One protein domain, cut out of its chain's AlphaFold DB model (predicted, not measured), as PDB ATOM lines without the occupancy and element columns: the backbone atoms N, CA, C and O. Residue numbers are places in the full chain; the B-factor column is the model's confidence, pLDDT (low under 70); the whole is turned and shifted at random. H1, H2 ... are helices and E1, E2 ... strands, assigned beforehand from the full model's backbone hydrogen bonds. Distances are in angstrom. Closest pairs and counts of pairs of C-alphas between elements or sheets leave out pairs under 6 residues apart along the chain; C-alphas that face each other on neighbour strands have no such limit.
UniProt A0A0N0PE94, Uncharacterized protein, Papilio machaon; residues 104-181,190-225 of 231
ATOM      1  N   LYS A 104      -9.483  15.850  26.598       95.00
ATOM      2  CA  LYS A 104     -10.471  16.823  27.091       95.00
ATOM      3  C   LYS A 104     -11.492  17.188  26.012       95.00
ATOM      4  O   LYS A 104     -12.658  17.416  26.323       95.00
ATOM      5  N   ALA A 105     -11.072  17.151  24.745       94.25
ATOM      6  CA  ALA A 105     -11.904  17.407  23.573       94.25
ATOM      7  C   ALA A 105     -13.214  16.602  23.574       94.25
ATOM      8  O   ALA A 105     -14.237  17.127  23.154       94.25
ATOM      9  N   ILE A 106     -13.217  15.370  24.100       91.06
ATOM     10  CA  ILE A 106     -14.423  14.524  24.158       91.06
ATOM     11  C   ILE A 106     -15.543  15.158  24.995       91.06
ATOM     12  O   ILE A 106     -16.715  14.893  24.747       91.06
ATOM     13  N   LYS A 107     -15.194  15.978  25.990       92.25
ATOM     14  CA  LYS A 107     -16.157  16.623  26.894       92.25
ATOM     15  C   LYS A 107     -16.387  18.093  26.559       92.25
ATOM     16  O   LYS A 107     -17.467  18.608  26.819       92.25
ATOM     17  N   GLU A 108     -15.365  18.767  26.041       93.62
ATOM     18  CA  GLU A 108     -15.367  20.228  25.922       93.62
ATOM     19  C   GLU A 108     -15.674  20.723  24.511       93.62
ATOM     20  O   GLU A 108     -16.268  21.789  24.357       93.62
ATOM     21  N   PHE A 109     -15.311  19.968  23.474       94.81
ATOM     22  CA  PHE A 109     -15.594  20.405  22.115       94.81
ATOM     23  C   PHE A 109     -17.087  20.261  21.835       94.81
ATOM     24  O   PHE A 109     -17.690  19.217  22.037       94.81
ATOM     25  N   ASN A 110     -17.701  21.343  21.390       92.94
ATOM     26  CA  ASN A 110     -19.075  21.409  20.915       92.94
ATOM     27  C   ASN A 110     -19.220  22.702  20.104       92.94
ATOM     28  O   ASN A 110     -18.276  23.493  20.014       92.94
ATOM     29  N   PHE A 111     -20.385  22.924  19.500       94.12
ATOM     30  CA  PHE A 111     -20.605  24.110  18.672       94.12
ATOM     31  C   PHE A 111     -20.305  25.420  19.420       94.12
ATOM     32  O   PHE A 111     -19.577  26.259  18.898       94.12
ATOM     33  N   ASN A 112     -20.796  25.568  20.655       94.00
ATOM     34  CA  ASN A 112     -20.618  26.792  21.442       94.00
ATOM     35  C   ASN A 112     -19.144  27.051  21.759       94.00
ATOM     36  O   ASN A 112     -18.678  28.175  21.597       94.00
ATOM     37  N   PHE A 113     -18.396  26.002  22.120       95.06
ATOM     38  CA  PHE A 113     -16.952  26.095  22.325       95.06
ATOM     39  C   PHE A 113     -16.258  26.702  21.104       95.06
ATOM     40  O   PHE A 113     -15.521  27.676  21.237       95.06
ATOM     41  N   PHE A 114     -16.503  26.160  19.904       95.62
ATOM     42  CA  PHE A 114     -15.851  26.667  18.696       95.62
ATOM     43  C   PHE A 114     -16.367  28.049  18.289       95.62
ATOM     44  O   PHE A 114     -15.569  28.883  17.862       95.62
ATOM     45  N   ALA A 115     -17.662  28.324  18.459       94.25
ATOM     46  CA  ALA A 115     -18.235  29.634  18.172       94.25
ATOM     47  C   ALA A 115     -17.564  30.723  19.019       94.25
ATOM     48  O   ALA A 115     -17.108  31.729  18.476       94.25
ATOM     49  N   ASP A 116     -17.416  30.497  20.324       94.38
ATOM     50  CA  ASP A 116     -16.735  31.430  21.222       94.38
ATOM     51  C   ASP A 116     -15.231  31.494  20.944       94.38
ATOM     52  O   ASP A 116     -14.646  32.582  20.919       94.38
ATOM     53  N   PHE A 117     -14.603  30.345  20.676       94.88
ATOM     54  CA  PHE A 117     -13.178  30.249  20.375       94.88
ATOM     55  C   PHE A 117     -12.789  31.087  19.151       94.88
ATOM     56  O   PHE A 117     -11.802  31.820  19.213       94.88
ATOM     57  N   TYR A 118     -13.561  31.015  18.064       93.25
ATOM     58  CA  TYR A 118     -13.263  31.729  16.819       93.25
ATOM     59  C   TYR A 118     -13.769  33.175  16.792       93.25
ATOM     60  O   TYR A 118     -13.174  33.998  16.101       93.25
ATOM     61  N   ARG A 119     -14.827  33.517  17.540       91.12
ATOM     62  CA  ARG A 119     -15.314  34.907  17.633       91.12
ATOM     63  C   ARG A 119     -14.451  35.778  18.539       91.12
ATOM     64  O   ARG A 119     -14.183  36.926  18.206       91.12
ATOM     65  N   ASN A 120     -14.034  35.233  19.682       88.56
ATOM     66  CA  ASN A 120     -13.393  36.007  20.750       88.56
ATOM     67  C   ASN A 120     -11.904  35.673  20.922       88.56
ATOM     68  O   ASN A 120     -11.193  36.334  21.680       88.56
ATOM     69  N   GLY A 121     -11.419  34.616  20.270       83.56
ATOM     70  CA  GLY A 121     -10.049  34.155  20.416       83.56
ATOM     71  C   GLY A 121      -9.042  34.987  19.632       83.56
ATOM     72  O   GLY A 121      -9.274  35.392  18.496       83.56
ATOM     73  N   LYS A 122      -7.852  35.147  20.213       86.88
ATOM     74  CA  LYS A 122      -6.668  35.552  19.455       86.88
ATOM     75  C   LYS A 122      -6.207  34.376  18.604       86.88
ATOM     76  O   LYS A 122      -6.027  33.273  19.131       86.88
ATOM     77  N   MET A 123      -6.085  34.614  17.300       89.94
ATOM     78  CA  MET A 123      -5.664  33.597  16.335       89.94
ATOM     79  C   MET A 123      -4.140  33.533  16.209       89.94
ATOM     80  O   MET A 123      -3.607  32.441  16.052       89.94
ATOM     81  N   GLY A 124      -3.444  34.663  16.369       93.00
ATOM     82  CA  GLY A 124      -1.989  34.763  16.228       93.00
ATOM     83  C   GLY A 124      -1.565  35.068  14.789       93.00
ATOM     84  O   GLY A 124      -2.277  35.764  14.061       93.00
ATOM     85  N   ASN A 125      -0.402  34.566  14.377       93.94
ATOM     86  CA  ASN A 125       0.130  34.751  13.028       93.94
ATOM     87  C   ASN A 125      -0.352  33.640  12.095       93.94
ATOM     88  O   ASN A 125      -0.390  32.468  12.474       93.94
ATOM     89  N   LYS A 126      -0.687  34.004  10.853       93.88
ATOM     90  CA  LYS A 126      -1.037  33.024   9.819       93.88
ATOM     91  C   LYS A 126       0.222  32.234   9.450       93.88
ATOM     92  O   LYS A 126       1.204  32.822   9.004       93.88
ATOM     93  N   ILE A 127       0.180  30.918   9.633       91.75
ATOM     94  CA  ILE A 127       1.295  29.996   9.354       91.75
ATOM     95  C   ILE A 127       1.021  29.068   8.170       91.75
ATOM     96  O   ILE A 127       1.960  28.527   7.599       91.75
ATOM     97  N   ASN A 128      -0.248  28.894   7.791       87.06
ATOM     98  CA  ASN A 128      -0.682  28.019   6.703       87.06
ATOM     99  C   ASN A 128      -1.842  28.656   5.927       87.06
ATOM    100  O   ASN A 128      -2.451  29.625   6.382       87.06
ATOM    101  N   GLU A 129      -2.188  28.098   4.768       90.31
ATOM    102  CA  GLU A 129      -3.433  28.464   4.090       90.31
ATOM    103  C   GLU A 129      -4.663  27.948   4.847       90.31
ATOM    104  O   GLU A 129      -4.666  26.839   5.379       90.31
ATOM    105  N   CYS A 130      -5.711  28.772   4.898       90.81
ATOM    106  CA  CYS A 130      -6.955  28.438   5.585       90.81
ATOM    107  C   CYS A 130      -7.897  27.725   4.612       90.81
ATOM    108  O   CYS A 130      -8.393  28.332   3.662       90.81
ATOM    109  N   PHE A 131      -8.167  26.447   4.860       93.25
ATOM    110  CA  PHE A 131      -9.088  25.653   4.058       93.25
ATOM    111  C   PHE A 131     -10.458  25.581   4.722       93.25
ATOM    112  O   PHE A 131     -10.568  25.369   5.928       93.25
ATOM    113  N   PHE A 132     -11.508  25.703   3.911       94.88
ATOM    114  CA  PHE A 132     -12.894  25.525   4.328       94.88
ATOM    115  C   PHE A 132     -13.630  24.634   3.325       94.88
ATOM    116  O   PHE A 132     -13.577  24.850   2.114       94.88
ATOM    117  N   PHE A 133     -14.337  23.634   3.836       94.12
ATOM    118  CA  PHE A 133     -15.113  22.673   3.068       94.12
ATOM    119  C   PHE A 133     -16.578  22.756   3.478       94.12
ATOM    120  O   PHE A 133     -16.953  22.359   4.578       94.12
ATOM    121  N   ALA A 134     -17.420  23.230   2.563       92.25
ATOM    122  CA  ALA A 134     -18.833  23.450   2.838       92.25
ATOM    123  C   ALA A 134     -19.709  22.185   2.743       92.25
ATOM    124  O   ALA A 134     -20.846  22.227   3.189       92.25
ATOM    125  N   TYR A 135     -19.258  21.113   2.081       92.31
ATOM    126  CA  TYR A 135     -19.996  19.848   1.868       92.31
ATOM    127  C   TYR A 135     -21.511  19.973   1.588       92.31
ATOM    128  O   TYR A 135     -22.320  19.216   2.115       92.31
ATOM    129  N   LYS A 136     -21.903  20.908   0.708       88.81
ATOM    130  CA  LYS A 136     -23.309  21.195   0.337       88.81
ATOM    131  C   LYS A 136     -24.191  21.748   1.470       88.81
ATOM    132  O   LYS A 136     -25.406  21.810   1.308       88.81
ATOM    133  N   SER A 137     -23.603  22.233   2.560       91.19
ATOM    134  CA  SER A 137     -24.324  22.946   3.626       91.19
ATOM    135  C   SER A 137     -24.897  24.297   3.182       91.19
ATOM    136  O   SER A 137     -25.794  24.831   3.825       91.19
ATOM    137  N   GLY A 138     -24.373  24.895   2.108       92.62
ATOM    138  CA  GLY A 138     -24.716  26.263   1.702       92.62
ATOM    139  C   GLY A 138     -24.037  27.357   2.539       92.62
ATOM    140  O   GLY A 138     -24.246  28.530   2.254       92.62
ATOM    141  N   LEU A 139     -23.213  26.984   3.524       94.38
ATOM    142  CA  LEU A 139     -22.358  27.897   4.287       94.38
ATOM    143  C   LEU A 139     -21.084  28.190   3.485       94.38
ATOM    144  O   LEU A 139     -20.527  27.288   2.856       94.38
ATOM    145  N   ARG A 140     -20.623  29.443   3.490       93.94
ATOM    146  CA  ARG A 140     -19.499  29.912   2.656       93.94
ATOM    147  C   ARG A 140     -18.212  30.157   3.428       93.94
ATOM    148  O   ARG A 140     -17.148  30.222   2.819       93.94
ATOM    149  N   SER A 141     -18.290  30.310   4.745       95.00
ATOM    150  CA  SER A 141     -17.124  30.596   5.577       95.00
ATOM    151  C   SER A 141     -17.282  30.061   6.995       95.00
ATOM    152  O   SER A 141     -18.396  29.834   7.467       95.00
ATOM    153  N   LEU A 142     -16.157  29.935   7.705       93.62
ATOM    154  CA  LEU A 142     -16.160  29.606   9.128       93.62
ATOM    155  C   LEU A 142     -16.924  30.655   9.951       93.62
ATOM    156  O   LEU A 142     -17.642  30.301  10.876       93.62
ATOM    157  N   GLY A 143     -16.839  31.936   9.577       93.44
ATOM    158  CA  GLY A 143     -17.592  33.009  10.232       93.44
ATOM    159  C   GLY A 143     -19.110  32.820  10.143       93.44
ATOM    160  O   GLY A 143     -19.809  33.036  11.133       93.44
ATOM    161  N   GLU A 144     -19.620  32.360   8.993       95.25
ATOM    162  CA  GLU A 144     -21.040  32.018   8.828       95.25
ATOM    163  C   GLU A 144     -21.436  30.809   9.679       95.25
ATOM    164  O   GLU A 144     -22.479  30.845  10.324       95.25
ATOM    165  N   VAL A 145     -20.594  29.768   9.728       95.00
ATOM    166  CA  VAL A 145     -20.821  28.585  10.579       95.00
ATOM    167  C   VAL A 145     -20.952  29.013  12.036       95.00
ATOM    168  O   VAL A 145     -21.941  28.702  12.693       95.00
ATOM    169  N   MET A 146     -19.987  29.788  12.533       93.81
ATOM    170  CA  MET A 146     -19.991  30.230  13.924       93.81
ATOM    171  C   MET A 146     -21.132  31.202  14.220       93.81
ATOM    172  O   MET A 146     -21.448  31.387  15.384       93.81
ATOM    173  N   SER A 147     -21.767  31.791  13.199       93.38
ATOM    174  CA  SER A 147     -22.882  32.743  13.313       93.38
ATOM    175  C   SER A 147     -24.250  32.171  12.948       93.38
ATOM    176  O   SER A 147     -25.202  32.938  12.809       93.38
ATOM    177  N   MET A 148     -24.369  30.847  12.819       94.00
ATOM    178  CA  MET A 148     -25.661  30.192  12.624       94.00
ATOM    179  C   MET A 148     -26.622  30.469  13.784       94.00
ATOM    180  O   MET A 148     -26.213  30.618  14.939       94.00
ATOM    181  N   ASP A 149     -27.915  30.506  13.469       93.81
ATOM    182  CA  ASP A 149     -28.966  30.542  14.477       93.81
ATOM    183  C   ASP A 149     -28.978  29.249  15.311       93.81
ATOM    184  O   ASP A 149     -28.508  28.193  14.878       93.81
ATOM    185  N   ALA A 150     -29.544  29.327  16.517       92.75
ATOM    186  CA  ALA A 150     -29.543  28.215  17.462       92.75
ATOM    187  C   ALA A 150     -30.261  26.964  16.924       92.75
ATOM    188  O   ALA A 150     -29.817  25.848  17.195       92.75
ATOM    189  N   ALA A 151     -31.335  27.122  16.140       93.75
ATOM    190  CA  ALA A 151     -32.081  25.986  15.604       93.75
ATOM    191  C   ALA A 151     -31.247  25.220  14.571       93.75
ATOM    192  O   ALA A 151     -31.199  23.988  14.588       93.75
ATOM    193  N   ARG A 152     -30.539  25.938  13.694       93.69
ATOM    194  CA  ARG A 152     -29.636  25.323  12.722       93.69
ATOM    195  C   ARG A 152     -28.391  24.732  13.380       93.69
ATOM    196  O   ARG A 152     -28.022  23.605  13.052       93.69
ATOM    197  N   ALA A 153     -27.771  25.446  14.317       93.00
ATOM    198  CA  ALA A 153     -26.614  24.954  15.064       93.00
ATOM    199  C   ALA A 153     -26.931  23.648  15.817       93.00
ATOM    200  O   ALA A 153     -26.118  22.726  15.803       93.00
ATOM    201  N   ASN A 154     -28.144  23.526  16.372       92.12
ATOM    202  CA  ASN A 154     -28.638  22.316  17.035       92.12
ATOM    203  C   ASN A 154     -29.269  21.283  16.078       92.12
ATOM    204  O   ASN A 154     -30.106  20.480  16.481       92.12
ATOM    205  N   LEU A 155     -28.932  21.333  14.784       91.69
ATOM    206  CA  LEU A 155     -29.374  20.377  13.754       91.69
ATOM    207  C   LEU A 155     -30.899  20.215  13.601       91.69
ATOM    208  O   LEU A 155     -31.359  19.254  12.994       91.69
ATOM    209  N   SER A 156     -31.683  21.168  14.107       91.94
ATOM    210  CA  SER A 156     -33.148  21.191  13.987       91.94
ATOM    211  C   SER A 156     -33.622  21.979  12.757       91.94
ATOM    212  O   SER A 156     -34.770  21.860  12.338       91.94
ATOM    213  N   GLY A 157     -32.742  22.813  12.192       90.69
ATOM    214  CA  GLY A 157     -32.974  23.584  10.970       90.69
ATOM    215  C   GLY A 157     -32.423  22.907   9.710       90.69
ATOM    216  O   GLY A 157     -32.446  21.687   9.558       90.69
ATOM    217  N   ALA A 158     -31.903  23.715   8.782       91.94
ATOM    218  CA  ALA A 158     -31.300  23.198   7.556       91.94
ATOM    219  C   ALA A 158     -30.033  22.368   7.861       91.94
ATOM    220  O   ALA A 158     -29.151  22.864   8.575       91.94
ATOM    221  N   PRO A 159     -29.892  21.155   7.288       93.06
ATOM    222  CA  PRO A 159     -28.745  20.298   7.550       93.06
ATOM    223  C   PRO A 159     -27.447  20.987   7.132       93.06
ATOM    224  O   PRO A 159     -27.402  21.775   6.179       93.06
ATOM    225  N   TRP A 160     -26.383  20.693   7.864       94.19
ATOM    226  CA  TRP A 160     -25.055  21.196   7.567       94.19
ATOM    227  C   TRP A 160     -24.000  20.198   8.022       94.19
ATOM    228  O   TRP A 160     -24.140  19.530   9.045       94.19
ATOM    229  N   TYR A 161     -22.933  20.128   7.242       94.88
ATOM    230  CA  TYR A 161     -21.690  19.475   7.601       94.88
ATOM    231  C   TYR A 161     -20.562  20.274   6.969       94.88
ATOM    232  O   TYR A 161     -20.625  20.611   5.788       94.88
ATOM    233  N   VAL A 162     -19.555  20.632   7.755       95.62
ATOM    234  CA  VAL A 162     -18.430  21.452   7.303       95.62
ATOM    235  C   VAL A 162     -17.120  20.897   7.834       95.62
ATOM    236  O   VAL A 162     -17.079  20.207   8.852       95.62
ATOM    237  N   GLY A 163     -16.038  21.203   7.131       95.06
ATOM    238  CA  GLY A 163     -14.683  20.960   7.603       95.06
ATOM    239  C   GLY A 163     -13.819  22.192   7.418       95.06
ATOM    240  O   GLY A 163     -14.024  22.945   6.470       95.06
ATOM    241  N   TRP A 164     -12.848  22.404   8.292       95.06
ATOM    242  CA  TRP A 164     -11.865  23.468   8.132       95.06
ATOM    243  C   TRP A 164     -10.506  23.046   8.674       95.06
ATOM    244  O   TRP A 164     -10.391  22.072   9.422       95.06
ATOM    245  N   SER A 165      -9.469  23.756   8.247       93.12
ATOM    246  CA  SER A 165      -8.120  23.583   8.768       93.12
ATOM    247  C   SER A 165      -7.775  24.680   9.762       93.12
ATOM    248  O   SER A 165      -8.195  25.826   9.584       93.12
ATOM    249  N   THR A 166      -6.932  24.363  10.741       92.69
ATOM    250  CA  THR A 166      -6.208  25.411  11.457       92.69
ATOM    251  C   THR A 166      -5.232  26.095  10.503       92.69
ATOM    252  O   THR A 166      -4.663  25.467   9.601       92.69
ATOM    253  N   CYS A 167      -5.056  27.402  10.660       93.00
ATOM    254  CA  CYS A 167      -4.133  28.166   9.821       93.00
ATOM    255  C   CYS A 167      -3.331  29.224  10.578       93.00
ATOM    256  O   CYS A 167      -2.443  29.842   9.982       93.00
ATOM    257  N   TYR A 168      -3.571  29.376  11.883       94.81
ATOM    258  CA  TYR A 168      -2.797  30.258  12.745       94.81
ATOM    259  C   TYR A 168      -2.072  29.503  13.872       94.81
ATOM    260  O   TYR A 168      -2.484  28.421  14.301       94.81
ATOM    261  N   ASP A 169      -0.963  30.068  14.349       93.50
ATOM    262  CA  ASP A 169      -0.096  29.448  15.359       93.50
ATOM    263  C   ASP A 169      -0.734  29.373  16.757       93.50
ATOM    264  O   ASP A 169      -0.751  28.312  17.389       93.50
ATOM    265  N   GLU A 170      -1.286  30.478  17.252       94.56
ATOM    266  CA  GLU A 170      -1.915  30.557  18.566       94.56
ATOM    267  C   GLU A 170      -3.234  29.777  18.600       94.56
ATOM    268  O   GLU A 170      -3.485  29.072  19.579       94.56
ATOM    269  N   GLU A 171      -4.011  29.818  17.514       93.62
ATOM    270  CA  GLU A 171      -5.170  28.951  17.271       93.62
ATOM    271  C   GLU A 171      -4.800  27.469  17.458       93.62
ATOM    272  O   GLU A 171      -5.326  26.793  18.347       93.62
ATOM    273  N   THR A 172      -3.839  26.986  16.663       92.12
ATOM    274  CA  THR A 172      -3.409  25.582  16.654       92.12
ATOM    275  C   THR A 172      -2.890  25.159  18.028       92.12
ATOM    276  O   THR A 172      -3.290  24.129  18.568       92.12
ATOM    277  N   ARG A 173      -2.037  25.978  18.652       93.00
ATOM    278  CA  ARG A 173      -1.476  25.693  19.979       93.00
ATOM    279  C   ARG A 173      -2.552  25.595  21.060       93.00
ATOM    280  O   ARG A 173      -2.432  24.743  21.935       93.00
ATOM    281  N   ARG A 174      -3.574  26.459  21.031       94.88
ATOM    282  CA  ARG A 174      -4.669  26.443  22.017       94.88
ATOM    283  C   ARG A 174      -5.576  25.230  21.823       94.88
ATOM    284  O   ARG A 174      -5.938  24.602  22.811       94.88
ATOM    285  N   LEU A 175      -5.895  24.862  20.582       93.69
ATOM    286  CA  LEU A 175      -6.691  23.663  20.292       93.69
ATOM    287  C   LEU A 175      -5.960  22.375  20.697       93.69
ATOM    288  O   LEU A 175      -6.564  21.499  21.315       93.69
ATOM    289  N   ARG A 176      -4.641  22.304  20.478       92.88
ATOM    290  CA  ARG A 176      -3.784  21.179  20.900       92.88
ATOM    291  C   ARG A 176      -3.658  20.997  22.420       92.88
ATOM    292  O   ARG A 176      -3.022  20.052  22.859       92.88
ATOM    293  N   GLN A 177      -4.268  21.855  23.241       94.94
ATOM    294  CA  GLN A 177      -4.380  21.628  24.693       94.94
ATOM    295  C   GLN A 177      -5.496  20.636  25.065       94.94
ATOM    296  O   GLN A 177      -5.584  20.219  26.224       94.94
ATOM    297  N   TYR A 178      -6.369  20.287  24.113       95.31
ATOM    298  CA  TYR A 178      -7.563  19.473  24.353       95.31
ATOM    299  C   TYR A 178      -7.432  18.027  23.873       95.31
ATOM    300  O   TYR A 178      -8.244  17.180  24.253       95.31
ATOM    301  N   TYR A 179      -6.432  17.732  23.051       93.62
ATOM    302  CA  TYR A 179      -6.156  16.402  22.530       93.62
ATOM    303  C   TYR A 179      -4.655  16.175  22.454       93.62
ATOM    304  O   TYR A 179      -3.878  17.098  22.231       93.62
ATOM    305  N   ASP A 180      -4.276  14.914  22.582       90.00
ATOM    306  CA  ASP A 180      -2.894  14.476  22.480       90.00
ATOM    307  C   ASP A 180      -2.687  13.681  21.197       90.00
ATOM    308  O   ASP A 180      -3.629  13.189  20.575       90.00
ATOM    309  N   ARG A 181      -1.429  13.484  20.811       87.94
ATOM    310  CA  ARG A 181      -1.102  12.504  19.777       87.94
ATOM    311  C   ARG A 181      -1.592  11.110  20.221       87.94
ATOM    312  O   ARG A 181      -1.255  10.699  21.331       87.94
ATOM    313  N   GLU A 190       5.046  11.063  11.142       73.12
ATOM    314  CA  GLU A 190       5.020  12.519  11.025       73.12
ATOM    315  C   GLU A 190       3.694  13.115  11.520       73.12
ATOM    316  O   GLU A 190       2.618  12.546  11.326       73.12
ATOM    317  N   SER A 191       3.764  14.282  12.164       70.06
ATOM    318  CA  SER A 191       2.583  15.086  12.486       70.06
ATOM    319  C   SER A 191       2.523  16.274  11.543       70.06
ATOM    320  O   SER A 191       3.495  17.018  11.430       70.06
ATOM    321  N   ASP A 192       1.364  16.482  10.926       72.12
ATOM    322  CA  ASP A 192       1.102  17.686  10.142       72.12
ATOM    323  C   ASP A 192       1.100  18.919  11.078       72.12
ATOM    324  O   ASP A 192       0.786  18.829  12.277       72.12
ATOM    325  N   THR A 193       1.476  20.084  10.550       75.62
ATOM    326  CA  THR A 193       1.353  21.360  11.287       75.62
ATOM    327  C   THR A 193      -0.088  21.869  11.284       75.62
ATOM    328  O   THR A 193      -0.422  22.769  12.053       75.62
ATOM    329  N   ILE A 194      -0.926  21.266  10.439       84.12
ATOM    330  CA  ILE A 194      -2.324  21.603  10.213       84.12
ATOM    331  C   ILE A 194      -3.222  20.556  10.864       84.12
ATOM    332  O   ILE A 194      -3.149  19.369  10.531       84.12
ATOM    333  N   ASP A 195      -4.143  21.013  11.706       89.31
ATOM    334  CA  ASP A 195      -5.198  20.169  12.253       89.31
ATOM    335  C   ASP A 195      -6.489  20.364  11.444       89.31
ATOM    336  O   ASP A 195      -6.827  21.477  11.038       89.31
ATOM    337  N   TRP A 196      -7.201  19.267  11.174       90.94
ATOM    338  CA  TRP A 196      -8.433  19.273  10.380       90.94
ATOM    339  C   TRP A 196      -9.632  18.980  11.271       90.94
ATOM    340  O   TRP A 196      -9.713  17.909  11.872       90.94
ATOM    341  N   ILE A 197     -10.579  19.908  11.320       93.62
ATOM    342  CA  ILE A 197     -11.755  19.820  12.184       93.62
ATOM    343  C   ILE A 197     -12.986  19.655  11.305       93.62
ATOM    344  O   ILE A 197     -13.148  20.378  10.322       93.62
ATOM    345  N   PHE A 198     -13.852  18.706  11.656       94.12
ATOM    346  CA  PHE A 198     -15.115  18.466  10.967       94.12
ATOM    347  C   PHE A 198     -16.267  18.461  11.963       94.12
ATOM    348  O   PHE A 198     -16.175  17.852  13.031       94.12
ATOM    349  N   MET A 199     -17.358  19.132  11.605       92.94
ATOM    350  CA  MET A 199     -18.537  19.262  12.452       92.94
ATOM    351  C   MET A 199     -19.803  19.329  11.604       92.94
ATOM    352  O   MET A 199     -19.820  19.946  10.538       92.94
ATOM    353  N   GLY A 200     -20.873  18.717  12.101       93.31
ATOM    354  CA  GLY A 200     -22.195  18.807  11.502       93.31
ATOM    355  C   GLY A 200     -23.089  17.636  11.865       93.31
ATOM    356  O   GLY A 200     -22.744  16.798  12.699       93.31
ATOM    357  N   GLY A 201     -24.242  17.595  11.207       90.06
ATOM    358  CA  GLY A 201     -25.230  16.536  11.351       90.06
ATOM    359  C   GLY A 201     -25.064  15.400  10.342       90.06
ATOM    360  O   GLY A 201     -24.227  15.468   9.440       90.06
ATOM    361  N   PRO A 202     -25.878  14.342  10.477       86.69
ATOM    362  CA  PRO A 202     -25.872  13.222   9.545       86.69
ATOM    363  C   PRO A 202     -26.320  13.633   8.129       86.69
ATOM    364  O   PRO A 202     -27.035  14.613   7.927       86.69
ATOM    365  N   GLY A 203     -25.928  12.835   7.132       83.19
ATOM    366  CA  GLY A 203     -26.405  12.925   5.745       83.19
ATOM    367  C   GLY A 203     -25.487  13.693   4.788       83.19
ATOM    368  O   GLY A 203     -25.199  13.194   3.701       83.19
ATOM    369  N   GLN A 204     -25.001  14.878   5.169       82.38
ATOM    370  CA  GLN A 204     -24.017  15.631   4.376       82.38
ATOM    371  C   GLN A 204     -22.586  15.237   4.763       82.38
ATOM    372  O   GLN A 204     -22.323  14.885   5.908       82.38
ATOM    373  N   GLY A 205     -21.647  15.280   3.814       83.81
ATOM    374  CA  GLY A 205     -20.279  14.845   4.084       83.81
ATOM    375  C   GLY A 205     -19.348  14.903   2.882       83.81
ATOM    376  O   GLY A 205     -19.720  15.338   1.788       83.81
ATOM    377  N   ALA A 206     -18.115  14.454   3.104       82.75
ATOM    378  CA  ALA A 206     -17.123  14.352   2.047       82.75
ATOM    379  C   ALA A 206     -17.556  13.349   0.974       82.75
ATOM    380  O   ALA A 206     -18.017  12.248   1.268       82.75
ATOM    381  N   HIS A 207     -17.359  13.731  -0.287       77.69
ATOM    382  CA  HIS A 207     -17.479  12.806  -1.405       77.69
ATOM    383  C   HIS A 207     -16.449  11.682  -1.281       77.69
ATOM    384  O   HIS A 207     -15.375  11.874  -0.703       77.69
ATOM    385  N   MET A 208     -16.766  10.520  -1.851       76.12
ATOM    386  CA  MET A 208     -15.827   9.406  -1.929       76.12
ATOM    387  C   MET A 208     -14.549   9.863  -2.641       76.12
ATOM    388  O   MET A 208     -14.600  10.379  -3.756       76.12
ATOM    389  N   HIS A 209     -13.406   9.699  -1.979       76.00
ATOM    390  CA  HIS A 209     -12.097  10.058  -2.510       76.00
ATOM    391  C   HIS A 209     -11.029   9.125  -1.938       76.00
ATOM    392  O   HIS A 209     -11.186   8.579  -0.848       76.00
ATOM    393  N   VAL A 210      -9.927   8.965  -2.670       71.31
ATOM    394  CA  VAL A 210      -8.720   8.289  -2.182       71.31
ATOM    395  C   VAL A 210      -7.680   9.361  -1.901       71.31
ATOM    396  O   VAL A 210      -7.432  10.220  -2.748       71.31
ATOM    397  N   ARG A 211      -7.082   9.330  -0.709       62.53
ATOM    398  CA  ARG A 211      -5.997  10.237  -0.341       62.53
ATOM    399  C   ARG A 211      -4.685   9.474  -0.335       62.53
ATOM    400  O   ARG A 211      -4.554   8.474   0.362       62.53
ATOM    401  N   PHE A 212      -3.714   9.991  -1.071       59.06
ATOM    402  CA  PHE A 212      -2.339   9.540  -0.960       59.06
ATOM    403  C   PHE A 212      -1.687  10.253   0.220       59.06
ATOM    404  O   PHE A 212      -1.697  11.481   0.300       59.06
ATOM    405  N   MET A 213      -1.158   9.470   1.148       56.25
ATOM    406  CA  MET A 213      -0.240   9.936   2.180       56.25
ATOM    407  C   MET A 213       1.082   9.221   1.918       56.25
ATOM    408  O   MET A 213       1.088   8.040   1.570       56.25
ATOM    409  N   PHE A 214       2.193   9.959   1.962       45.88
ATOM    410  CA  PHE A 214       3.517   9.370   1.764       45.88
ATOM    411  C   PHE A 214       3.784   8.308   2.838       45.88
ATOM    412  O   PHE A 214       3.184   8.352   3.905       45.88
ATOM    413  N   ARG A 215       4.692   7.357   2.572       43.28
ATOM    414  CA  ARG A 215       4.993   6.213   3.460       43.28
ATOM    415  C   ARG A 215       5.327   6.584   4.918       43.28
ATOM    416  O   ARG A 215       5.181   5.728   5.777       43.28
ATOM    417  N   THR A 216       5.764   7.811   5.200       42.53
ATOM    418  CA  THR A 216       6.039   8.337   6.556       42.53
ATOM    419  C   THR A 216       4.904   9.198   7.131       42.53
ATOM    420  O   THR A 216       4.900   9.523   8.321       42.53
ATOM    421  N   GLY A 217       3.923   9.553   6.299       43.38
ATOM    422  CA  GLY A 217       2.762  10.355   6.649       43.38
ATOM    423  C   GLY A 217       1.660   9.489   7.247       43.38
ATOM    424  O   GLY A 217       1.108   8.607   6.591       43.38
ATOM    425  N   ILE A 218       1.318   9.762   8.501       44.69
ATOM    426  CA  ILE A 218       0.186   9.136   9.192       44.69
ATOM    427  C   ILE A 218      -1.111   9.465   8.437       44.69
ATOM    428  O   ILE A 218      -1.213  10.557   7.866       44.69
ATOM    429  N   PRO A 219      -2.150   8.605   8.488       41.09
ATOM    430  CA  PRO A 219      -3.519   9.064   8.303       41.09
ATOM    431  C   PRO A 219      -3.758  10.358   9.080       41.09
ATOM    432  O   PRO A 219      -3.690  10.356  10.307       41.09
ATOM    433  N   LYS A 220      -3.999  11.469   8.362       40.66
ATOM    434  CA  LYS A 220      -4.321  12.767   8.975       40.66
ATOM    435  C   LYS A 220      -5.283  12.521  10.133       40.66
ATOM    436  O   LYS A 220      -6.271  11.820   9.928       40.66
ATOM    437  N   THR A 221      -5.002  13.043  11.324       36.97
ATOM    438  CA  THR A 221      -5.935  12.919  12.445       36.97
ATOM    439  C   THR A 221      -7.237  13.595  12.030       36.97
ATOM    440  O   THR A 221      -7.332  14.818  11.974       36.97
ATOM    441  N   PHE A 222      -8.216  12.787  11.635       37.47
ATOM    442  CA  PHE A 222      -9.545  13.251  11.292       37.47
ATOM    443  C   PHE A 222     -10.338  13.294  12.585       37.47
ATOM    444  O   PHE A 222     -10.749  12.259  13.111       37.47
ATOM    445  N   PHE A 223     -10.560  14.497  13.096       37.44
ATOM    446  CA  PHE A 223     -11.517  14.691  14.166       37.44
ATOM    447  C   PHE A 223     -12.915  14.700  13.550       37.44
ATOM    448  O   PHE A 223     -13.368  15.710  13.014       37.44
ATOM    449  N   ASN A 224     -13.573  13.542  13.557       32.81
ATOM    450  CA  ASN A 224     -14.979  13.444  13.200       32.81
ATOM    451  C   ASN A 224     -15.817  13.557  14.477       32.81
ATOM    452  O   ASN A 224     -15.952  12.596  15.231       32.81
ATOM    453  N   PHE A 225     -16.368  14.743  14.718       42.38
ATOM    454  CA  PHE A 225     -17.249  15.031  15.843       42.38
ATOM    455  C   PHE A 225     -18.717  14.754  15.491       42.38
ATOM    456  O   PHE A 225     -19.596  15.588  15.691       42.38
TER     457      PHE A 225
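This is residues 104 to 181 and 190 to 225 of the 231 residues of an uncharacterized protein of Papilio machaon (UniProt A0A0N0PE94). What is the shape? There is little regular structure: a small three-strand sheet, E1, E2 and E3, has the five helices, H1 to H5, loosely scattered to one side of it, and a wide loop, residues 201 to 221, joins E2 to E3. What is the make-up? The 114 printed residues, 43 in named elements, are of mixed class, H1 H2 H3 H4 E1 H5 E2 E3; the whole is compact, radius of gyration of the C-alphas 14.4 A, spanning 42 by 35 by 27 A.

How do strands pair? In the mixed sheet E1 E2 E3, E1, residues 161 to 165, and E2, residues 196 to 200, are antiparallel, N 162 to O 199 2.9 A. E2 and E3, residues 222 to 224, are parallel, N 198 to O 223 3.3 A. Where are helices? H3, residues 142 to 146, only grazes the sheet and touches H2, residues 111 to 120, closest C-alphas Ala 115 and Met 146, 4.6 A. H5, residues 169 to 175, is near H2; in these three every O i to N i+4 pair is within hydrogen-bond range. H1, residues 105 to 108, and H4, residues 150 to 153, are not on the sheet.

Where does H1 begin? C-alpha 105 is at (-11.904, 17.407, 23.573). How long are H2 and E1? They measure 14.1 A and 14.2 A.

Is anything cut? Residues 182 to 189 are not printed; C-alphas 181 and 190 are 10.7 A apart. Where is confidence low? Residues 211 to 225 are under 70.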